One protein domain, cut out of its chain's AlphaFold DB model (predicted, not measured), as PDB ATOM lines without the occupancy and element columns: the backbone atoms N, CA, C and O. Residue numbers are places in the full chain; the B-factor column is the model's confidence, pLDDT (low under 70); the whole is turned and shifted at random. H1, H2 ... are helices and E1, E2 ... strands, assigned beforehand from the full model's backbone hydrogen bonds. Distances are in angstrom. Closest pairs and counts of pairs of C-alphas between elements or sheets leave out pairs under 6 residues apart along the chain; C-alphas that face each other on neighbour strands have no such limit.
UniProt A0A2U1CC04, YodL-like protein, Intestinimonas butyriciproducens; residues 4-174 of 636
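What this domain is: This is residues 4 to 174 of the 636 residues of the protein "YodL-like protein" of Intestinimonas butyriciproducens (UniProt A0A2U1CC04). Four helices, H1 to H4, stand side by side in a stepped row, running the same way, as the chain winds in stacked turns of one helix and one long loop; past H4 the chain leads into a second lobe. That lobe is a small sheet of three short strands with H5 and H7 packed on one face and the short H6 by it. The printed part has 171 residues, with named elements in the order H1 H2 H3 H4 E1 H5 E2 H6 E3 H7, seven helices and three strands; the sheet's order is E1, E3, E2, all antiparallel. The class is mostly helix, though under half of the residues, 84 of 171, are in named elements. The whole is compact, with a radius of gyration of the C-alphas of 16.9 A and spans of 47 by 37 by 27 A.

How they stand to each other: Start along the printed part with H1, residues 14 to 25, and go on to H2, residues 40 to 51: they touch, closest at the C-alphas of Gln 16 and Glu 40, 4.4 A apart, at a shallow tilt of 14 degrees, the same way. H2 touches H3, residues 66 to 77, closest at the C-alphas of Gln 42 and Glu 66, 4.6 A, at a shallow tilt of 11 degrees, the same way. H3 touches H4, residues 92 to 105, closest at the C-alphas of Gln 68 and Pro 92, 5.2 A, at a shallow tilt of 27 degrees, the same way. H1 and H3 are apart, and so are H2 and H4. Next look at E1, residues 114 to 117, an edge strand, antiparallel to the inner strand E3, residues 158 to 161, at 152 degrees; N 115 and O 160 are 2.7 A apart, within hydrogen-bond range. On the other side of E3 is E2, residues 132 to 134, antiparallel at 140 degrees, with N 133 and O 159 at 2.9 A, within hydrogen-bond range. E1, H5 (residues 119 to 127) and E2 form a split strand-helix-strand unit, two strands running the same way with E3 between them, and its crossover is right-handed. H5 and H7 (residues 165 to 174) are on the same face of the sheet, making two layers, at heights over the sheet of 8.8 A and 10.3 A. They touch at the C-alphas of Met 125 and Ala 170, 6.0 A, at a steep tilt of 54 degrees, opposite ways. H6, residues 148 to 151, only grazes the sheet and touches H5 at the C-alphas of Trp 148 and Gln 123, 5.8 A. In H1, H2, H3, H4, H5 and H7 every O i to N i+4 pair is within hydrogen-bond range; H6 is too short for such a pair.

Where its parts are: Find C-alpha 14 at (147.775, 99.918, 68.278), where H1 begins; it runs 15.8 A from first to last C-alpha. H2 covers 16.1 A and H3 15.8 A. H4, the longest helix by residues, runs 20.0 A from C-alpha 92 at (133.055, 99.375, 88.513). H5 is 12.5 A long, and H7 runs 14.0 A to C-alpha 174 at (114.557, 108.070, 65.152).

The domain as a whole: The two C-alphas farthest apart are those of Tyr 5 and Glu 105, 49.5 A. The printed part has no cut. The links H1 to H2, H2 to H3, H3 to H4 and E2 to H6 are long. Mean pLDDT of the printed part is 72.2; look for low confidence, under 70, in 61 residues, among them 4 to 16, 23 to 37 and 104 to 113.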
ATOM      1  N   GLU A   4     143.512 106.091  56.820       37.09
ATOM      2  CA  GLU A   4     144.638 106.999  57.079       37.09
ATOM      3  C   GLU A   4     144.416 108.460  56.635       37.09
ATOM      4  O   GLU A   4     145.212 109.326  56.980       37.09
ATOM      5  N   TYR A   5     143.363 108.744  55.864       34.69
ATOM      6  CA  TYR A   5     142.987 110.091  55.418       34.69
ATOM      7  C   TYR A   5     141.837 110.682  56.256       34.69
ATOM      8  O   TYR A   5     141.723 111.899  56.371       34.69
ATOM      9  N   LEU A   6     140.976 109.834  56.833       34.22
ATOM     10  CA  LEU A   6     139.862 110.250  57.702       34.22
ATOM     11  C   LEU A   6     140.298 110.387  59.161       34.22
ATOM     12  O   LEU A   6     139.839 111.283  59.865       34.22
ATOM     13  N   LEU A   7     141.177 109.492  59.604       39.53
ATOM     14  CA  LEU A   7     141.704 109.432  60.955       39.53
ATOM     15  C   LEU A   7     143.208 109.200  60.849       39.53
ATOM     16  O   LEU A   7     143.658 108.271  60.177       39.53
ATOM     17  N   ASP A   8     144.002 110.034  61.509       46.31
ATOM     18  CA  ASP A   8     145.441 109.806  61.538       46.31
ATOM     19  C   ASP A   8     145.737 108.580  62.414       46.31
ATOM     20  O   ASP A   8     145.592 108.615  63.636       46.31
ATOM     21  N   ARG A   9     146.176 107.489  61.774       45.22
ATOM     22  CA  ARG A   9     146.567 106.226  62.420       45.22
ATOM     23  C   ARG A   9     147.504 106.415  63.605       45.22
ATOM     24  O   ARG A   9     147.488 105.600  64.525       45.22
ATOM     25  N   THR A  10     148.359 107.428  63.549       42.91
ATOM     26  CA  THR A  10     149.404 107.657  64.547       42.91
ATOM     27  C   THR A  10     148.863 108.211  65.865       42.91
ATOM     28  O   THR A  10     149.531 108.074  66.888       42.91
ATOM     29  N   LEU A  11     147.637 108.749  65.874       40.34
ATOM     30  CA  LEU A  11     146.976 109.277  67.072       40.34
ATOM     31  C   LEU A  11     146.409 108.217  68.005       40.34
ATOM     32  O   LEU A  11     146.101 108.498  69.162       40.34
ATOM     33  N   PHE A  12     146.242 107.006  67.497       48.91
ATOM     34  CA  PHE A  12     145.587 105.923  68.200       48.91
ATOM     35  C   PHE A  12     146.632 104.882  68.579       48.91
ATOM     36  O   PHE A  12     147.481 104.494  67.772       48.91
ATOM     37  N   SER A  13     146.562 104.386  69.813       64.44
ATOM     38  CA  SER A  13     147.350 103.227  70.218       64.44
ATOM     39  C   SER A  13     147.088 102.058  69.257       64.44
ATOM     40  O   SER A  13     146.025 101.995  68.632       64.44
ATOM     41  N   PRO A  14     148.005 101.081  69.133       61.28
ATOM     42  CA  PRO A  14     147.775  99.918  68.278       61.28
ATOM     43  C   PRO A  14     146.434  99.219  68.546       61.28
ATOM     44  O   PRO A  14     145.821  98.725  67.601       61.28
ATOM     45  N   GLY A  15     145.980  99.228  69.802       62.25
ATOM     46  CA  GLY A  15     144.680  98.719  70.231       62.25
ATOM     47  C   GLY A  15     143.506  99.598  69.795       62.25
ATOM     48  O   GLY A  15     142.603  99.121  69.113       62.25
ATOM     49  N   GLN A  16     143.550 100.907  70.071       68.19
ATOM     50  CA  GLN A  16     142.524 101.856  69.609       68.19
ATOM     51  C   GLN A  16     142.388 101.831  68.078       68.19
ATOM     52  O   GLN A  16     141.287 101.792  67.537       68.19
ATOM     53  N   TRP A  17     143.512 101.770  67.363       77.12
ATOM     54  CA  TRP A  17     143.528 101.686  65.909       77.12
ATOM     55  C   TRP A  17     143.063 100.325  65.378       77.12
ATOM     56  O   TRP A  17     142.526 100.241  64.274       77.12
ATOM     57  N   ALA A  18     143.266  99.241  66.130       73.12
ATOM     58  CA  ALA A  18     142.682  97.947  65.797       73.12
ATOM     59  C   ALA A  18     141.151  97.977  65.928       73.12
ATOM     60  O   ALA A  18     140.478  97.417  65.067       73.12
ATOM     61  N   GLU A  19     140.602  98.666  66.931       77.81
ATOM     62  CA  GLU A  19     139.152  98.859  67.079       77.81
ATOM     63  C   GLU A  19     138.570  99.818  66.033       77.81
ATOM     64  O   GLU A  19     137.473  99.579  65.536       77.81
ATOM     65  N   ILE A  20     139.296 100.872  65.642       67.25
ATOM     66  CA  ILE A  20     138.896 101.751  64.529       67.25
ATOM     67  C   ILE A  20     138.889 100.973  63.219       67.25
ATOM     68  O   ILE A  20     137.889 101.000  62.513       67.25
ATOM     69  N   ARG A  21     139.976 100.254  62.906       67.00
ATOM     70  CA  ARG A  21     140.040  99.416  61.701       67.00
ATOM     71  C   ARG A  21     138.937  98.381  61.684       67.00
ATOM     72  O   ARG A  21     138.291  98.222  60.666       67.00
ATOM     73  N   ARG A  22     138.677  97.732  62.819       75.62
ATOM     74  CA  ARG A  22     137.563  96.790  62.935       75.62
ATOM     75  C   ARG A  22     136.219  97.468  62.675       75.62
ATOM     76  O   ARG A  22     135.379  96.877  62.012       75.62
ATOM     77  N   GLY A  23     135.998  98.670  63.204       66.19
ATOM     78  CA  GLY A  23     134.782  99.436  62.940       66.19
ATOM     79  C   GLY A  23     134.630  99.804  61.471       66.19
ATOM     80  O   GLY A  23     133.559  99.588  60.918       66.19
ATOM     81  N   ASP A  24     135.700 100.288  60.846       65.12
ATOM     82  CA  ASP A  24     135.757 100.649  59.425       65.12
ATOM     83  C   ASP A  24     135.516  99.428  58.525       65.12
ATOM     84  O   ASP A  24     134.606  99.439  57.701       65.12
ATOM     85  N   ASP A  25     136.239  98.329  58.774       59.16
ATOM     86  CA  ASP A  25     136.099  97.045  58.073       59.16
ATOM     87  C   ASP A  25     134.670  96.474  58.188       59.16
ATOM     88  O   ASP A  25     134.202  95.759  57.301       59.16
ATOM     89  N   GLU A  26     133.972  96.761  59.291       62.16
ATOM     90  CA  GLU A  26     132.603  96.306  59.548       62.16
ATOM     91  C   GLU A  26     131.525  97.371  59.253       62.16
ATOM     92  O   GLU A  26     130.344  97.131  59.520       62.16
ATOM     93  N   GLY A  27     131.899  98.530  58.697       52.28
ATOM     94  CA  GLY A  27     130.977  99.604  58.304       52.28
ATOM     95  C   GLY A  27     130.273 100.320  59.468       52.28
ATOM     96  O   GLY A  27     129.193 100.893  59.286       52.28
ATOM     97  N   VAL A  28     130.850 100.267  60.670       58.19
ATOM     98  CA  VAL A  28     130.387 100.976  61.873       58.19
ATOM     99  C   VAL A  28     130.830 102.440  61.804       58.19
ATOM    100  O   VAL A  28     131.908 102.739  61.304       58.19
ATOM    101  N   ASP A  29     130.010 103.368  62.313       61.59
ATOM    102  CA  ASP A  29     130.345 104.800  62.369       61.59
ATOM    103  C   ASP A  29     131.543 105.051  63.300       61.59
ATOM    104  O   ASP A  29     131.395 105.279  64.503       61.59
ATOM    105  N   ILE A  30     132.745 104.978  62.728       54.22
ATOM    106  CA  ILE A  30     134.003 105.171  63.447       54.22
ATOM    107  C   ILE A  30     134.136 106.589  64.001       54.22
ATOM    108  O   ILE A  30     134.762 106.764  65.040       54.22
ATOM    109  N   LEU A  31     133.503 107.600  63.395       56.56
ATOM    110  CA  LEU A  31     133.586 108.985  63.871       56.56
ATOM    111  C   LEU A  31     132.819 109.199  65.182       56.56
ATOM    112  O   LEU A  31     133.117 110.133  65.921       56.56
ATOM    113  N   ALA A  32     131.877 108.313  65.511       58.66
ATOM    114  CA  ALA A  32     131.158 108.357  66.778       58.66
ATOM    115  C   ALA A  32     132.019 107.949  67.989       58.66
ATOM    116  O   ALA A  32     131.606 108.198  69.123       58.66
ATOM    117  N   TYR A  33     133.173 107.301  67.777       67.62
ATOM    118  CA  TYR A  33     134.001 106.788  68.876       67.62
ATOM    119  C   TYR A  33     135.517 106.861  68.667       67.62
ATOM    120  O   TYR A  33     136.249 106.603  69.621       67.62
ATOM    121  N   ALA A  34     136.002 107.231  67.477       58.28
ATOM    122  CA  ALA A  34     137.412 107.491  67.179       58.28
ATOM    123  C   ALA A  34     137.892 108.811  67.810       58.28
ATOM    124  O   ALA A  34     138.309 109.741  67.124       58.28
ATOM    125  N   ASP A  35     137.829 108.872  69.139       68.00
ATOM    126  CA  ASP A  35     138.335 109.954  69.979       68.00
ATOM    127  C   ASP A  35     139.393 109.365  70.921       68.00
ATOM    128  O   ASP A  35     139.142 108.398  71.642       68.00
ATOM    129  N   THR A  36     140.595 109.944  70.912       58.19
ATOM    130  CA  THR A  36     141.739 109.477  71.709       58.19
ATOM    131  C   THR A  36     141.507 109.578  73.216       58.19
ATOM    132  O   THR A  36     142.210 108.916  73.981       58.19
ATOM    133  N   LYS A  37     140.505 110.351  73.656       68.44
ATOM    134  CA  LYS A  37     140.056 110.395  75.056       68.44
ATOM    135  C   LYS A  37     139.463 109.071  75.528       68.44
ATOM    136  O   LYS A  37     139.428 108.836  76.734       68.44
ATOM    137  N   PHE A  38     138.989 108.226  74.612       71.50
ATOM    138  CA  PHE A  38     138.532 106.882  74.937       71.50
ATOM    139  C   PHE A  38     139.693 105.895  74.860       71.50
ATOM    140  O   PHE A  38     140.368 105.804  73.843       71.50
ATOM    141  N   THR A  39     139.908 105.092  75.896       83.88
ATOM    142  CA  THR A  39     140.807 103.934  75.844       83.88
ATOM    143  C   THR A  39     140.325 102.918  74.804       83.88
ATOM    144  O   THR A  39     139.153 102.912  74.435       83.88
ATOM    145  N   GLU A  40     141.197 102.002  74.368       85.25
ATOM    146  CA  GLU A  40     140.805 100.872  73.502       85.25
ATOM    147  C   GLU A  40     139.562 100.147  74.039       85.25
ATOM    148  O   GLU A  40     138.628  99.889  73.289       85.25
ATOM    149  N   GLY A  41     139.517  99.883  75.347       83.81
ATOM    150  CA  GLY A  41     138.376  99.240  75.991       83.81
ATOM    151  C   GLY A  41     137.097 100.080  75.953       83.81
ATOM    152  O   GLY A  41     136.024  99.564  75.653       83.81
ATOM    153  N   GLN A  42     137.186 101.393  76.193       91.25
ATOM    154  CA  GLN A  42     136.034 102.293  76.055       91.25
ATOM    155  C   GLN A  42     135.548 102.350  74.596       91.25
ATOM    156  O   GLN A  42     134.353 102.218  74.341       91.25
ATOM    157  N   MET A  43     136.470 102.456  73.633       90.44
ATOM    158  CA  MET A  43     136.169 102.410  72.199       90.44
ATOM    159  C   MET A  43     135.511 101.091  71.803       90.44
ATOM    160  O   MET A  43     134.535 101.104  71.061       90.44
ATOM    161  N   HIS A  44     135.985  99.971  72.346       92.06
ATOM    162  CA  HIS A  44     135.402  98.655  72.124       92.06
ATOM    163  C   HIS A  44     133.949  98.587  72.615       92.06
ATOM    164  O   HIS A  44     133.071  98.112  71.894       92.06
ATOM    165  N   GLU A  45     133.648  99.110  73.807       92.75
ATOM    166  CA  GLU A  45     132.275  99.137  74.327       92.75
ATOM    167  C   GLU A  45     131.362 100.095  73.540       92.75
ATOM    168  O   GLU A  45     130.165  99.827  73.393       92.75
ATOM    169  N   ILE A  46     131.887 101.188  72.982       86.81
ATOM    170  CA  ILE A  46     131.119 102.073  72.095       86.81
ATOM    171  C   ILE A  46     130.877 101.396  70.737       86.81
ATOM    172  O   ILE A  46     129.732 101.332  70.288       86.81
ATOM    173  N   TYR A  47     131.909 100.807  70.130       89.00
ATOM    174  CA  TYR A  47     131.823 100.011  68.901       89.00
ATOM    175  C   TYR A  47     130.784  98.884  69.028       89.00
ATOM    176  O   TYR A  47     129.886  98.771  68.191       89.00
ATOM    177  N   LEU A  48     130.833  98.096  70.110       80.88
ATOM    178  CA  LEU A  48     129.845  97.048  70.375       80.88
ATOM    179  C   LEU A  48     128.438  97.629  70.530       80.88
ATOM    180  O   LEU A  48     127.479  97.057  70.020       80.88
ATOM    181  N   GLY A  49     128.300  98.776  71.199       81.38
ATOM    182  CA  GLY A  49     127.014  99.454  71.323       81.38
ATOM    183  C   GLY A  49     126.434  99.888  69.984       81.38
ATOM    184  O   GLY A  49     125.255  99.651  69.737       81.38
ATOM    185  N   LEU A  50     127.250 100.469  69.103       76.50
ATOM    186  CA  LEU A  50     126.840 100.859  67.753       76.50
ATOM    187  C   LEU A  50     126.440  99.640  66.911       76.50
ATOM    188  O   LEU A  50     125.404  99.672  66.246       76.50
ATOM    189  N   LYS A  51     127.197  98.540  67.005       79.06
ATOM    190  CA  LYS A  51     126.896  97.261  66.341       79.06
ATOM    191  C   LYS A  51     125.581  96.642  66.824       79.06
ATOM    192  O   LYS A  51     124.797  96.141  66.019       79.06
ATOM    193  N   ASP A  52     125.303  96.757  68.119       73.25
ATOM    194  CA  ASP A  52     124.046  96.340  68.750       73.25
ATOM    195  C   ASP A  52     122.905  97.370  68.536       73.25
ATOM    196  O   ASP A  52     121.769  97.182  68.986       73.25
ATOM    197  N   GLY A  53     123.185  98.477  67.835       64.25
ATOM    198  CA  GLY A  53     122.240  99.543  67.502       64.25
ATOM    199  C   GLY A  53     121.819 100.419  68.685       64.25
ATOM    200  O   GLY A  53     120.749 101.028  68.628       64.25
ATOM    201  N   LEU A  54     122.592 100.450  69.771       71.06
ATOM    202  CA  LEU A  54     122.343 101.248  70.973       71.06
ATOM    203  C   LEU A  54     122.606 102.742  70.739       71.06
ATOM    204  O   LEU A  54     123.415 103.133  69.902       71.06
ATOM    205  N   ASP A  55     121.933 103.592  71.520       71.56
ATOM    206  CA  ASP A  55     122.262 105.018  71.584       71.56
ATOM    207  C   ASP A  55     123.472 105.201  72.504       71.56
ATOM    208  O   ASP A  55     123.337 105.328  73.723       71.56
ATOM    209  N   VAL A  56     124.667 105.150  71.916       77.44
ATOM    210  CA  VAL A  56     125.921 105.217  72.673       77.44
ATOM    211  C   VAL A  56     126.140 106.567  73.343       77.44
ATOM    212  O   VAL A  56     126.822 106.614  74.357       77.44
ATOM    213  N   SER A  57     125.477 107.640  72.893       71.00
ATOM    214  CA  SER A  57     125.540 108.958  73.551       71.00
ATOM    215  C   SER A  57     124.992 108.960  74.986       71.00
ATOM    216  O   SER A  57     125.169 109.928  75.719       71.00
ATOM    217  N   ILE A  58     124.339 107.868  75.401       75.31
ATOM    218  CA  ILE A  58     123.909 107.634  76.780       75.31
ATOM    219  C   ILE A  58     125.094 107.310  77.697       75.31
ATOM    220  O   ILE A  58     125.007 107.597  78.879       75.31
ATOM    221  N   TYR A  59     126.173 106.697  77.206       82.69
ATOM    222  CA  TYR A  59     127.282 106.240  78.059       82.69
ATOM    223  C   TYR A  59     128.684 106.523  77.501       82.69
ATOM    224  O   TYR A  59     129.657 106.318  78.222       82.69
ATOM    225  N   ALA A  60     128.802 106.980  76.251       80.88
ATOM    226  CA  ALA A  60     130.051 107.341  75.587       80.88
ATOM    227  C   ALA A  60     130.584 108.680  76.121       80.88
ATOM    228  O   ALA A  60     130.533 109.708  75.450       80.88
ATOM    229  N   ASP A  61     131.071 108.654  77.358       80.38
ATOM    230  CA  ASP A  61     131.707 109.778  78.040       80.38
ATOM    231  C   ASP A  61     133.012 109.281  78.694       80.38
ATOM    232  O   ASP A  61     132.957 108.314  79.463       80.38
ATOM    233  N   PRO A  62     134.181 109.893  78.404       74.75
ATOM    234  CA  PRO A  62     135.476 109.468  78.944       74.75
ATOM    235  C   PRO A  62     135.536 109.395  80.475       74.75
ATOM    236  O   PRO A  62     136.402 108.710  81.017       74.75
ATOM    237  N   VAL A  63     134.616 110.068  81.177       80.44
ATOM    238  CA  VAL A  63     134.475 109.991  82.638       80.44
ATOM    239  C   VAL A  63     134.122 108.581  83.144       80.44
ATOM    240  O   VAL A  63     134.403 108.258  84.298       80.44
ATOM    241  N   TYR A  64     133.524 107.727  82.304       81.94
ATOM    242  CA  TYR A  64     133.238 106.329  82.632       81.94
ATOM    243  C   TYR A  64     134.357 105.416  82.149       81.94
ATOM    244  O   TYR A  64     134.575 105.304  80.952       81.94
ATOM    245  N   SER A  65     135.002 104.666  83.037       87.00
ATOM    246  CA  SER A  65     135.933 103.585  82.675       87.00
ATOM    247  C   SER A  65     135.294 102.515  81.770       87.00
ATOM    248  O   SER A  65     134.077 102.334  81.773       87.00
ATOM    249  N   GLU A  66     136.118 101.732  81.060       90.25
ATOM    250  CA  GLU A  66     135.681 100.572  80.255       90.25
ATOM    251  C   GLU A  66     134.721  99.657  81.029       90.25
ATOM    252  O   GLU A  66     133.663  99.292  80.529       90.25
ATOM    253  N   ALA A  67     135.047  99.319  82.280       89.50
ATOM    254  CA  ALA A  67     134.228  98.421  83.088       89.50
ATOM    255  C   ALA A  67     132.872  99.039  83.489       89.50
ATOM    256  O   ALA A  67     131.870  98.322  83.586       89.50
ATOM    257  N   GLN A  68     132.813 100.362  83.679       90.38
ATOM    258  CA  GLN A  68     131.552 101.082  83.879       90.38
ATOM    259  C   GLN A  68     130.747 101.115  82.568       90.38
ATOM    260  O   GLN A  68     129.579 100.726  82.568       90.38
ATOM    261  N   MET A  69     131.373 101.470  81.437       94.12
ATOM    262  CA  MET A  69     130.739 101.443  80.111       94.12
ATOM    263  C   MET A  69     130.214 100.051  79.747       94.12
ATOM    264  O   MET A  69     129.105  99.938  79.232       94.12
ATOM    265  N   PHE A  70     130.940  98.990  80.098       93.44
ATOM    266  CA  PHE A  70     130.495  97.609  79.944       93.44
ATOM    267  C   PHE A  70     129.192  97.346  80.701       93.44
ATOM    268  O   PHE A  70     128.248  96.795  80.130       93.44
ATOM    269  N   CYS A  71     129.104  97.755  81.972       86.00
ATOM    270  CA  CYS A  71     127.885  97.585  82.767       86.00
ATOM    271  C   CYS A  71     126.711  98.353  82.143       86.00
ATOM    272  O   CYS A  71     125.616  97.803  82.005       86.00
ATOM    273  N   LEU A  72     126.951  99.590  81.698       86.88
ATOM    274  CA  LEU A  72     125.940 100.441  81.066       86.88
ATOM    275  C   LEU A  72     125.468  99.880  79.719       86.88
ATOM    276  O   LEU A  72     124.267  99.685  79.524       86.88
ATOM    277  N   ARG A  73     126.387  99.535  78.812       91.81
ATOM    278  CA  ARG A  73     126.073  98.938  77.509       91.81
ATOM    279  C   ARG A  73     125.338  97.611  77.668       91.81
ATOM    280  O   ARG A  73     124.325  97.389  77.010       91.81
ATOM    281  N   ARG A  74     125.814  96.715  78.540       84.31
ATOM    282  CA  ARG A  74     125.174  95.406  78.767       84.31
ATOM    283  C   ARG A  74     123.796  95.549  79.388       84.31
ATOM    284  O   ARG A  74     122.907  94.778  79.024       84.31
ATOM    285  N   GLY A  75     123.623  96.524  80.277       80.12
ATOM    286  CA  GLY A  75     122.316  96.891  80.797       80.12
ATOM    287  C   GLY A  75     121.380  97.342  79.673       80.12
ATOM    288  O   GLY A  75     120.318  96.752  79.500       80.12
ATOM    289  N   LEU A  76     121.815  98.286  78.831       77.56
ATOM    290  CA  LEU A  76     121.046  98.784  77.680       77.56
ATOM    291  C   LEU A  76     120.703  97.688  76.656       77.56
ATOM    292  O   LEU A  76     119.555  97.591  76.232       77.56
ATOM    293  N   HIS A  77     121.659  96.829  76.291       77.25
ATOM    294  CA  HIS A  77     121.450  95.699  75.373       77.25
ATOM    295  C   HIS A  77     120.402  94.706  75.895       77.25
ATOM    296  O   HIS A  77     119.721  94.035  75.124       77.25
ATOM    297  N   ARG A  78     120.308  94.542  77.218       73.12
ATOM    298  CA  ARG A  78     119.385  93.603  77.870       73.12
ATOM    299  C   ARG A  78     118.090  94.258  78.334       73.12
ATOM    300  O   ARG A  78     117.342  93.615  79.065       73.12
ATOM    301  N   ASP A  79     117.856  95.514  77.953       69.19
ATOM    302  CA  ASP A  79     116.729  96.315  78.434       69.19
ATOM    303  C   ASP A  79     116.648  96.378  79.982       69.19
ATOM    304  O   ASP A  79     115.563  96.452  80.558       69.19
ATOM    305  N   GLN A  80     117.792  96.334  80.679       71.12
ATOM    306  CA  GLN A  80     117.873  96.483  82.137       71.12
ATOM    307  C   GLN A  80     117.865  97.955  82.560       71.12
ATOM    308  O   GLN A  80     118.238  98.857  81.808       71.12
ATOM    309  N   ASN A  81     117.488  98.196  83.816       70.12
ATOM    310  CA  ASN A  81     117.524  99.529  84.394       70.12
ATOM    311  C   ASN A  81     118.950  99.901  84.813       70.12
ATOM    312  O   ASN A  81     119.415  99.481  85.875       70.12
ATOM    313  N   ILE A  82     119.610 100.726  84.000       74.62
ATOM    314  CA  ILE A  82     120.971 101.190  84.281       74.62
ATOM    315  C   ILE A  82     121.048 102.251  85.379       74.62
ATOM    316  O   ILE A  82     122.106 102.420  85.972       74.62
ATOM    317  N   LEU A  83     119.953 102.952  85.697       72.19
ATOM    318  CA  LEU A  83     120.000 104.109  86.596       72.19
ATOM    319  C   LEU A  83     120.571 103.855  87.990       72.19
ATOM    320  O   LEU A  83     121.350 104.692  88.444       72.19
ATOM    321  N   PRO A  84     120.251 102.744  88.678       73.94
ATOM    322  CA  PRO A  84     120.792 102.482  90.009       73.94
ATOM    323  C   PRO A  84     122.321 102.485  90.038       73.94
ATOM    324  O   PRO A  84     122.911 102.751  91.082       73.94
ATOM    325  N   TYR A  85     122.955 102.240  88.890       75.88
ATOM    326  CA  TYR A  85     124.396 102.266  88.714       75.88
ATOM    327  C   TYR A  85     124.883 103.270  87.653       75.88
ATOM    328  O   TYR A  85     126.069 103.291  87.363       75.88
ATOM    329  N   TYR A  86     124.036 104.155  87.117       76.56
ATOM    330  CA  TYR A  86     124.423 105.175  86.133       76.56
ATOM    331  C   TYR A  86     125.013 106.403  86.838       76.56
ATOM    332  O   TYR A  86     124.323 107.383  87.113       76.56
ATOM    333  N   SER A  87     126.287 106.327  87.224       78.31
ATOM    334  CA  SER A  87     126.986 107.445  87.867       78.31
ATOM    335  C   SER A  87     128.501 107.282  87.788       78.31
ATOM    336  O   SER A  87     129.001 106.263  88.259       78.31
ATOM    337  N   PRO A  88     129.262 108.279  87.306       74.00
ATOM    338  CA  PRO A  88     130.719 108.161  87.245       74.00
ATOM    339  C   PRO A  88     131.372 108.031  88.627       74.00
ATOM    340  O   PRO A  88     132.477 107.514  88.737       74.00
ATOM    341  N   ALA A  89     130.673 108.447  89.689       78.50
ATOM    342  CA  ALA A  89     131.140 108.331  91.067       78.50
ATOM    343  C   ALA A  89     131.047 106.903  91.641       78.50
ATOM    344  O   ALA A  89     131.638 106.646  92.686       78.50
ATOM    345  N   LYS A  90     130.298 105.987  91.008       81.75
ATOM    346  CA  LYS A  90     130.188 104.587  91.455       81.75
ATOM    347  C   LYS A  90     131.330 103.758  90.899       81.75
ATOM    348  O   LYS A  90     131.591 103.821  89.699       81.75
ATOM    349  N   SER A  91     131.966 102.941  91.732       86.25
ATOM    350  CA  SER A  91     133.065 102.091  91.264       86.25
ATOM    351  C   SER A  91     132.565 101.023  90.272       86.25
ATOM    352  O   SER A  91     131.389 100.643  90.314       86.25
ATOM    353  N   PRO A  92     133.422 100.494  89.379       89.12
ATOM    354  CA  PRO A  92     133.055  99.375  88.513       89.12
ATOM    355  C   PRO A  92     132.495  98.165  89.272       89.12
ATOM    356  O   PRO A  92     131.574  97.507  88.793       89.12
ATOM    357  N   GLU A  93     133.018  97.871  90.463       89.56
ATOM    358  CA  GLU A  93     132.566  96.773  91.322       89.56
ATOM    359  C   GLU A  93     131.167  97.034  91.875       89.56
ATOM    360  O   GLU A  93     130.336  96.127  91.869       89.56
ATOM    361  N   GLU A  94     130.892  98.266  92.305       85.12
ATOM    362  CA  GLU A  94     129.563  98.684  92.756       85.12
ATOM    363  C   GLU A  94     128.551  98.612  91.609       85.12
ATOM    364  O   GLU A  94     127.467  98.047  91.771       85.12
ATOM    365  N   MET A  95     128.913  99.121  90.424       88.75
ATOM    366  CA  MET A  95     128.064  99.032  89.236       88.75
ATOM    367  C   MET A  95     127.798  97.583  88.843       88.75
ATOM    368  O   MET A  95     126.655  97.217  88.577       88.75
ATOM    369  N   LYS A  96     128.838  96.744  88.845       88.50
ATOM    370  CA  LYS A  96     128.738  95.323  88.516       88.50
ATOM    371  C   LYS A  96     127.896  94.567  89.534       88.50
ATOM    372  O   LYS A  96     127.098  93.730  89.126       88.50
ATOM    373  N   PHE A  97     128.039  94.866  90.826       86.75
ATOM    374  CA  PHE A  97     127.199  94.299  91.877       86.75
ATOM    375  C   PHE A  97     125.729  94.628  91.619       86.75
ATOM    376  O   PHE A  97     124.925  93.709  91.540       86.75
ATOM    377  N   LEU A  98     125.393  95.901  91.392       82.69
ATOM    378  CA  LEU A  98     124.018  96.341  91.123       82.69
ATOM    379  C   LEU A  98     123.457  95.766  89.811       82.69
ATOM    380  O   LEU A  98     122.292  95.374  89.746       82.69
ATOM    381  N   TYR A  99     124.289  95.667  88.775       82.69
ATOM    382  CA  TYR A  99     123.959  95.012  87.510       82.69
ATOM    383  C   TYR A  99     123.680  93.503  87.685       82.69
ATOM    384  O   TYR A  99     122.701  92.977  87.148       82.69
ATOM    385  N   ASP A 100     124.516  92.784  88.444       81.81
ATOM    386  CA  ASP A 100     124.356  91.346  88.699       81.81
ATOM    387  C   ASP A 100     123.221  91.039  89.686       81.81
ATOM    388  O   ASP A 100     122.561  90.009  89.547       81.81
ATOM    389  N   ASP A 101     122.983  91.915  90.658       81.38
ATOM    390  CA  ASP A 101     121.894  91.824  91.630       81.38
ATOM    391  C   ASP A 101     120.534  91.879  90.922       81.38
ATOM    392  O   ASP A 101     119.749  90.929  90.999       81.38
ATOM    393  N   GLN A 102     120.331  92.877  90.053       69.75
ATOM    394  CA  GLN A 102     119.140  92.952  89.198       69.75
ATOM    395  C   GLN A 102     118.964  91.717  88.304       69.75
ATOM    396  O   GLN A 102     117.840  91.275  88.053       69.75
ATOM    397  N   ARG A 103     120.068  91.133  87.819       70.81
ATOM    398  CA  ARG A 103     120.038  89.907  87.007       70.81
ATOM    399  C   ARG A 103     119.572  88.684  87.804       70.81
ATOM    400  O   ARG A 103     119.004  87.773  87.206       70.81
ATOM    401  N   ARG A 104     119.838  88.629  89.113       67.44
ATOM    402  CA  ARG A 104     119.460  87.504  89.987       67.44
ATOM    403  C   ARG A 104     118.017  87.591  90.459       67.44
ATOM    404  O   ARG A 104     117.367  86.556  90.573       67.44
ATOM    405  N   GLU A 105     117.522  88.796  90.714       62.16
ATOM    406  CA  GLU A 105     116.211  88.981  91.339       62.16
ATOM    407  C   GLU A 105     115.027  88.954  90.360       62.16
ATOM    408  O   GLU A 105     113.882  88.953  90.809       62.16
ATOM    409  N   ASN A 106     115.250  88.935  89.033       56.69
ATOM    410  CA  ASN A 106     114.189  89.235  88.051       56.69
ATOM    411  C   ASN A 106     113.421  90.520  88.440       56.69
ATOM    412  O   ASN A 106     112.219  90.626  88.188       56.69
ATOM    413  N   ALA A 107     114.096  91.469  89.104       47.50
ATOM    414  CA  ALA A 107     113.463  92.640  89.691       47.50
ATOM    415  C   ALA A 107     112.756  93.414  88.569       47.50
ATOM    416  O   ALA A 107     113.435  93.883  87.652       47.50
ATOM    417  N   PRO A 108     111.415  93.532  88.581       51.72
ATOM    418  CA  PRO A 108     110.722  94.273  87.545       51.72
ATOM    419  C   PRO A 108     111.002  95.745  87.835       51.72
ATOM    420  O   PRO A 108     110.574  96.249  88.877       51.72
ATOM    421  N   PRO A 109     111.754  96.467  86.995       48.31
ATOM    422  CA  PRO A 109     112.082  97.822  87.360       48.31
ATOM    423  C   PRO A 109     110.879  98.703  87.028       48.31
ATOM    424  O   PRO A 109     110.140  98.437  86.078       48.31
ATOM    425  N   LEU A 110     110.775  99.845  87.709       46.62
ATOM    426  CA  LEU A 110     109.994 101.032  87.305       46.62
ATOM    427  C   LEU A 110     110.149 101.425  85.801       46.62
ATOM    428  O   LEU A 110     109.494 102.343  85.324       46.62
ATOM    429  N   TRP A 111     111.043 100.750  85.068       47.91
ATOM    430  CA  TRP A 111     111.632 101.051  83.770       47.91
ATOM    431  C   TRP A 111     111.343 100.007  82.683       47.91
ATOM    432  O   TRP A 111     111.758 100.205  81.545       47.91
ATOM    433  N   ALA A 112     110.534  98.971  82.954       51.41
ATOM    434  CA  ALA A 112     109.853  98.249  81.864       51.41
ATOM    435  C   ALA A 112     109.009  99.211  80.987       51.41
ATOM    436  O   ALA A 112     108.654  98.903  79.848       51.41
ATOM    437  N   GLU A 113     108.741 100.413  81.510       57.97
ATOM    438  CA  GLU A 113     107.962 101.473  80.897       57.97
ATOM    439  C   GLU A 113     108.778 102.704  80.460       57.97
ATOM    440  O   GLU A 113     108.139 103.720  80.231       57.97
ATOM    441  N   LEU A 114     110.120 102.707  80.334       70.00
ATOM    442  CA  LEU A 114     110.888 103.937  80.002       70.00
ATOM    443  C   LEU A 114     111.951 103.761  78.885       70.00
ATOM    444  O   LEU A 114     112.566 102.708  78.731       70.00
ATOM    445  N   PHE A 115     112.149 104.801  78.070       68.44
ATOM    446  CA  PHE A 115     113.204 104.953  77.061       68.44
ATOM    447  C   PHE A 115     114.221 105.989  77.565       68.44
ATOM    448  O   PHE A 115     113.919 107.174  77.451       68.44
ATOM    449  N   PRO A 116     115.385 105.607  78.125       73.56
ATOM    450  CA  PRO A 116     116.448 106.565  78.428       73.56
ATOM    451  C   PRO A 116     117.073 107.091  77.134       73.56
ATOM    452  O   PRO A 116     117.187 106.353  76.151       73.56
ATOM    453  N   MET A 117     117.454 108.367  77.120       72.75
ATOM    454  CA  MET A 117     117.939 109.024  75.913       72.75
ATOM    455  C   MET A 117     118.809 110.250  76.205       72.75
ATOM    456  O   MET A 117     118.676 110.894  77.250       72.75
ATOM    457  N   SER A 118     119.679 110.597  75.258       72.62
ATOM    458  CA  SER A 118     120.452 111.839  75.302       72.62
ATOM    459  C   SER A 118     119.596 113.068  74.985       72.62
ATOM    460  O   SER A 118     118.459 112.959  74.520       72.62
ATOM    461  N   ARG A 119     120.153 114.267  75.199       71.75
ATOM    462  CA  ARG A 119     119.481 115.544  74.901       71.75
ATOM    463  C   ARG A 119     119.017 115.650  73.444       71.75
ATOM    464  O   ARG A 119     117.901 116.095  73.193       71.75
ATOM    465  N   GLY A 120     119.841 115.213  72.491       67.88
ATOM    466  CA  GLY A 120     119.484 115.246  71.068       67.88
ATOM    467  C   GLY A 120     118.297 114.333  70.748       67.88
ATOM    468  O   GLY A 120     117.368 114.724  70.040       67.88
ATOM    469  N   THR A 121     118.270 113.137  71.337       72.69
ATOM    470  CA  THR A 121     117.142 112.205  71.201       72.69
ATOM    471  C   THR A 121     115.882 112.739  71.906       72.69
ATOM    472  O   THR A 121     114.776 112.607  71.378       72.69
ATOM    473  N   ALA A 122     116.036 113.413  73.050       76.94
ATOM    474  CA  ALA A 122     114.958 114.066  73.798       76.94
ATOM    475  C   ALA A 122     114.279 115.192  73.010       76.94
ATOM    476  O   ALA A 122     113.050 115.279  72.989       76.94
ATOM    477  N   GLN A 123     115.063 116.009  72.304       77.31
ATOM    478  CA  GLN A 123     114.538 117.031  71.401       77.31
ATOM    479  C   GLN A 123     113.661 116.413  70.310       77.31
ATOM    480  O   GLN A 123     112.523 116.839  70.119       77.31
ATOM    481  N   HIS A 124     114.145 115.349  69.662       71.44
ATOM    482  CA  HIS A 124     113.385 114.662  68.619       71.44
ATOM    483  C   HIS A 124     112.051 114.098  69.129       71.44
ATOM    484  O   HIS A 124     111.029 114.144  68.439       71.44
ATOM    485  N   MET A 125     112.046 113.573  70.354       78.50
ATOM    486  CA  MET A 125     110.838 113.068  70.997       78.50
ATOM    487  C   MET A 125     109.824 114.179  71.290       78.50
ATOM    488  O   MET A 125     108.646 114.020  70.968       78.50
ATOM    489  N   LEU A 126     110.268 115.318  71.826       78.25
ATOM    490  CA  LEU A 126     109.398 116.470  72.090       78.25
ATOM    491  C   LEU A 126     108.767 117.025  70.809       78.25
ATOM    492  O   LEU A 126     107.576 117.329  70.779       78.25
ATOM    493  N   GLU A 127     109.528 117.085  69.718       74.69
ATOM    494  CA  GLU A 127     109.037 117.510  68.400       74.69
ATOM    495  C   GLU A 127     107.997 116.537  67.829       74.69
ATOM    496  O   GLU A 127     107.022 116.948  67.196       74.69
ATOM    497  N   ALA A 128     108.156 115.241  68.109       76.31
ATOM    498  CA  ALA A 128     107.158 114.220  67.811       76.31
ATOM    499  C   ALA A 128     105.950 114.255  68.768       76.31
ATOM    500  O   ALA A 128     105.070 113.397  68.663       76.31
ATOM    501  N   LYS A 129     105.881 115.246  69.669       81.00
ATOM    502  CA  LYS A 129     104.866 115.406  70.720       81.00
ATOM    503  C   LYS A 129     104.831 114.243  71.714       81.00
ATOM    504  O   LYS A 129     103.790 113.982  72.314       81.00
ATOM    505  N   ALA A 130     105.943 113.526  71.861       82.94
ATOM    506  CA  ALA A 130     106.096 112.512  72.891       82.94
ATOM    507  C   ALA A 130     106.380 113.171  74.243       82.94
ATOM    508  O   ALA A 130     107.025 114.219  74.321       82.94
ATOM    509  N   GLN A 131     105.909 112.542  75.319       85.44
ATOM    510  CA  GLN A 131     106.146 113.048  76.663       85.44
ATOM    511  C   GLN A 131     107.563 112.689  77.124       85.44
ATOM    512  O   GLN A 131     107.869 111.518  77.348       85.44
ATOM    513  N   VAL A 132     108.412 113.705  77.287       86.06
ATOM    514  CA  VAL A 132     109.797 113.563  77.755       86.06
ATOM    515  C   VAL A 132     109.945 114.223  79.117       86.06
ATOM    516  O   VAL A 132     109.468 115.341  79.302       86.06
ATOM    517  N   CYS A 133     110.634 113.575  80.051       86.19
ATOM    518  CA  CYS A 133     111.022 114.190  81.318       86.19
ATOM    519  C   CYS A 133     112.541 114.098  81.542       86.19
ATOM    520  O   CYS A 133     113.177 113.158  81.051       86.19
ATOM    521  N   PRO A 134     113.139 115.052  82.277       82.38
ATOM    522  CA  PRO A 134     114.538 114.976  82.669       82.38
ATOM    523  C   PRO A 134     114.740 113.884  83.722       82.38
ATOM    524  O   PRO A 134     113.828 113.577  84.495       82.38
ATOM    525  N   LEU A 135     115.937 113.307  83.762       74.62
ATOM    526  CA  LEU A 135     116.338 112.354  84.792       74.62
ATOM    527  C   LEU A 135     117.157 113.052  85.862       74.62
ATOM    528  O   LEU A 135     118.283 113.469  85.615       74.62
ATOM    529  N   LEU A 136     116.579 113.166  87.051       70.50
ATOM    530  CA  LEU A 136     117.198 113.830  88.186       70.50
ATOM    531  C   LEU A 136     118.370 112.999  88.729       70.50
ATOM    532  O   LEU A 136     118.442 111.783  88.549       70.50
ATOM    533  N   ALA A 137     119.298 113.668  89.418       59.34
ATOM    534  CA  ALA A 137     120.523 113.055  89.941       59.34
ATOM    535  C   ALA A 137     120.276 111.927  90.966       59.34
ATOM    536  O   ALA A 137     121.155 111.102  91.199       59.34
ATOM    537  N   ASP A 138     119.086 111.880  91.565       61.38
ATOM    538  CA  ASP A 138     118.637 110.820  92.474       61.38
ATOM    539  C   ASP A 138     118.049 109.593  91.745       61.38
ATOM    540  O   ASP A 138     117.605 108.639  92.384       61.38
ATOM    541  N   GLY A 139     118.053 109.604  90.409       58.69
ATOM    542  CA  GLY A 139     117.533 108.536  89.562       58.69
ATOM    543  C   GLY A 139     116.017 108.581  89.342       58.69
ATOM    544  O   GLY A 139     115.453 107.625  88.803       58.69
ATOM    545  N   THR A 140     115.340 109.660  89.746       67.31
ATOM    546  CA  THR A 140     113.900 109.849  89.524       67.31
ATOM    547  C   THR A 140     113.599 110.660  88.255       67.31
ATOM    548  O   THR A 140     114.439 111.400  87.742       67.31
ATOM    549  N   MET A 141     112.384 110.511  87.712       73.31
ATOM    550  CA  MET A 141     111.903 111.361  86.618       73.31
ATOM    551  C   MET A 141     111.485 112.718  87.184       73.31
ATOM    552  O   MET A 141     110.623 112.786  88.062       73.31
ATOM    553  N   GLY A 142     112.020 113.795  86.623       75.31
ATOM    554  CA  GLY A 142     111.467 115.126  86.822       75.31
ATOM    555  C   GLY A 142     110.097 115.290  86.145       75.31
ATOM    556  O   GLY A 142     109.576 114.361  85.514       75.31
ATOM    557  N   PRO A 143     109.481 116.477  86.254       83.00
ATOM    558  CA  PRO A 143     108.228 116.763  85.567       83.00
ATOM    559  C   PRO A 143     108.403 116.706  84.036       83.00
ATOM    560  O   PRO A 143     109.484 117.027  83.534       83.00
ATOM    561  N   PRO A 144     107.360 116.321  83.276       86.75
ATOM    562  CA  PRO A 144     107.387 116.383  81.819       86.75
ATOM    563  C   PRO A 144     107.737 117.781  81.319       86.75
ATOM    564  O   PRO A 144     107.205 118.777  81.814       86.75
ATOM    565  N   LEU A 145     108.599 117.844  80.313       83.25
ATOM    566  CA  LEU A 145     108.972 119.091  79.667       83.25
ATOM    567  C   LEU A 145     107.822 119.579  78.782       83.25
ATOM    568  O   LEU A 145     107.191 118.796  78.070       83.25
ATOM    569  N   SER A 146     107.554 120.882  78.829       74.12
ATOM    570  CA  SER A 146     106.538 121.527  77.993       74.12
ATOM    571  C   SER A 146     106.994 121.704  76.545       74.12
ATOM    572  O   SER A 146     106.183 121.605  75.628       74.12
ATOM    573  N   ASP A 147     108.282 121.982  76.344       73.44
ATOM    574  CA  ASP A 147     108.920 122.156  75.044       73.44
ATOM    575  C   ASP A 147     110.436 121.893  75.141       73.44
ATOM    576  O   ASP A 147     110.970 121.536  76.195       73.44
ATOM    577  N   TRP A 148     111.132 122.062  74.018       67.62
ATOM    578  CA  TRP A 148     112.574 121.851  73.910       67.62
ATOM    579  C   TRP A 148     113.409 122.841  74.743       67.62
ATOM    580  O   TRP A 148     114.570 122.542  75.011       67.62
ATOM    581  N   ARG A 149     112.867 123.988  75.189       71.31
ATOM    582  CA  ARG A 149     113.628 124.982  75.972       71.31
ATOM    583  C   ARG A 149     114.027 124.416  77.332       71.31
ATOM    584  O   ARG A 149     115.150 124.630  77.775       71.31
ATOM    585  N   GLY A 150     113.168 123.580  77.919       68.00
ATOM    586  CA  GLY A 150     113.461 122.866  79.166       68.00
ATOM    587  C   GLY A 150     114.587 121.823  79.064       68.00
ATOM    588  O   GLY A 150     115.013 121.292  80.085       68.00
ATOM    589  N   LEU A 151     115.098 121.524  77.859       71.44
ATOM    590  CA  LEU A 151     116.278 120.666  77.679       71.44
ATOM    591  C   LEU A 151     117.591 121.374  78.047       71.44
ATOM    592  O   LEU A 151     118.568 120.695  78.377       71.44
ATOM    593  N   ALA A 152     117.635 122.709  77.950       66.56
ATOM    594  CA  ALA A 152     118.826 123.506  78.249       66.56
ATOM    595  C   ALA A 152     119.089 123.599  79.761       66.56
ATOM    596  O   ALA A 152     120.242 123.607  80.186       66.56
ATOM    597  N   ASP A 153     118.022 123.574  80.560       67.06
ATOM    598  CA  ASP A 153     118.071 123.719  82.018       67.06
ATOM    599  C   ASP A 153     118.525 122.438  82.746       67.06
ATOM    600  O   ASP A 153     118.699 122.445  83.965       67.06
ATOM    601  N   HIS A 154     118.726 121.328  82.019       63.97
ATOM    602  CA  HIS A 154     119.081 120.036  82.603       63.97
ATOM    603  C   HIS A 154     120.325 119.406  81.930       63.97
ATOM    604  O   HIS A 154     120.280 119.052  80.745       63.97
ATOM    605  N   PRO A 155     121.452 119.231  82.656       54.91
ATOM    606  CA  PRO A 155     122.697 118.683  82.104       54.91
ATOM    607  C   PRO A 155     122.727 117.147  81.989       54.91
ATOM    608  O   PRO A 155     123.654 116.614  81.388       54.91
ATOM    609  N   GLY A 156     121.742 116.435  82.550       67.62
ATOM    610  CA  GLY A 156     121.678 114.965  82.568       67.62
ATOM    611  C   GLY A 156     120.863 114.319  81.436       67.62
ATOM    612  O   GLY A 156     120.431 114.982  80.496       67.62
ATOM    613  N   LEU A 157     120.637 113.005  81.552       74.44
ATOM    614  CA  LEU A 157     119.811 112.223  80.625       74.44
ATOM    615  C   LEU A 157     118.325 112.610  80.693       74.44
ATOM    616  O   LEU A 157     117.854 113.232  81.645       74.44
ATOM    617  N   PHE A 158     117.574 112.169  79.690       82.38
ATOM    618  CA  PHE A 158     116.123 112.307  79.614       82.38
ATOM    619  C   PHE A 158     115.479 110.934  79.443       82.38
ATOM    620  O   PHE A 158     116.140 109.967  79.060       82.38
ATOM    621  N   ALA A 159     114.178 110.839  79.696       80.56
ATOM    622  CA  ALA A 159     113.425 109.631  79.413       80.56
ATOM    623  C   ALA A 159     111.983 109.911  78.969       80.56
ATOM    624  O   ALA A 159     111.382 110.916  79.341       80.56
ATOM    625  N   ALA A 160     111.424 108.990  78.185       80.38
ATOM    626  CA  ALA A 160     110.011 108.967  77.800       80.38
ATOM    627  C   ALA A 160     109.392 107.611  78.137       80.38
ATOM    628  O   ALA A 160     110.105 106.611  78.195       80.38
ATOM    629  N   LYS A 161     108.071 107.534  78.328       75.81
ATOM    630  CA  LYS A 161     107.435 106.256  78.668       75.81
ATOM    631  C   LYS A 161     107.325 105.303  77.466       75.81
ATOM    632  O   LYS A 161     106.849 105.692  76.412       75.81
ATOM    633  N   ARG A 162     107.699 104.024  77.606       68.19
ATOM    634  CA  ARG A 162     107.559 102.969  76.577       68.19
ATOM    635  C   ARG A 162     106.108 102.642  76.236       68.19
ATOM    636  O   ARG A 162     105.828 102.264  75.101       68.19
ATOM    637  N   ASN A 163     105.193 102.774  77.197       70.94
ATOM    638  CA  ASN A 163     103.757 102.597  76.962       70.94
ATOM    639  C   ASN A 163     103.110 103.811  76.265       70.94
ATOM    640  O   ASN A 163     101.986 103.694  75.768       70.94
ATOM    641  N   ASP A 164     103.823 104.936  76.149       78.31
ATOM    642  CA  ASP A 164     103.428 106.033  75.276       78.31
ATOM    643  C   ASP A 164     103.656 105.607  73.818       78.31
ATOM    644  O   ASP A 164     104.780 105.498  73.319       78.31
ATOM    645  N   LYS A 165     102.548 105.345  73.120       77.25
ATOM    646  CA  LYS A 165     102.548 104.953  71.705       77.25
ATOM    647  C   LYS A 165     103.251 105.990  70.827       77.25
ATOM    648  O   LYS A 165     103.878 105.596  69.843       77.25
ATOM    649  N   GLN A 166     103.166 107.273  71.182       77.88
ATOM    650  CA  GLN A 166     103.800 108.370  70.463       77.88
ATOM    651  C   GLN A 166     105.317 108.340  70.673       77.88
ATOM    652  O   GLN A 166     106.061 108.368  69.696       77.88
ATOM    653  N   ALA A 167     105.774 108.165  71.917       72.44
ATOM    654  CA  ALA A 167     107.194 107.994  72.235       72.44
ATOM    655  C   ALA A 167     107.787 106.743  71.570       72.44
ATOM    656  O   ALA A 167     108.841 106.804  70.942       72.44
ATOM    657  N   ALA A 168     107.083 105.609  71.627       70.25
ATOM    658  CA  ALA A 168     107.528 104.361  71.013       70.25
ATOM    659  C   ALA A 168     107.566 104.426  69.477       70.25
ATOM    660  O   ALA A 168     108.389 103.755  68.850       70.25
ATOM    661  N   ALA A 169     106.667 105.185  68.846       74.81
ATOM    662  CA  ALA A 169     106.701 105.436  67.406       74.81
ATOM    663  C   ALA A 169     107.836 106.402  67.032       74.81
ATOM    664  O   ALA A 169     108.596 106.112  66.107       74.81
ATOM    665  N   ALA A 170     108.000 107.491  67.788       71.25
ATOM    666  CA  ALA A 170     109.059 108.477  67.598       71.25
ATOM    667  C   ALA A 170     110.453 107.856  67.754       71.25
ATOM    668  O   ALA A 170     111.311 108.044  66.898       71.25
ATOM    669  N   TYR A 171     110.663 107.032  68.785       67.94
ATOM    670  CA  TYR A 171     111.932 106.341  69.011       67.94
ATOM    671  C   TYR A 171     112.280 105.364  67.881       67.94
ATOM    672  O   TYR A 171     113.419 105.317  67.416       67.94
ATOM    673  N   ARG A 172     111.291 104.601  67.392       68.62
ATOM    674  CA  ARG A 172     111.474 103.691  66.249       68.62
ATOM    675  C   ARG A 172     111.809 104.453  64.968       68.62
ATOM    676  O   ARG A 172     112.704 104.036  64.238       68.62
ATOM    677  N   ALA A 173     111.133 105.573  64.717       68.62
ATOM    678  CA  ALA A 173     111.425 106.443  63.583       68.62
ATOM    679  C   ALA A 173     112.830 107.066  63.683       68.62
ATOM    680  O   ALA A 173     113.566 107.068  62.698       68.62
ATOM    681  N   TYR A 174     113.228 107.523  64.874       65.00
ATOM    682  CA  TYR A 174     114.557 108.070  65.152       65.00
ATOM    683  C   TYR A 174     115.674 107.057  64.873       65.00
ATOM    684  O   TYR A 174     116.587 107.348  64.102       65.00
TER     685      TYR A 174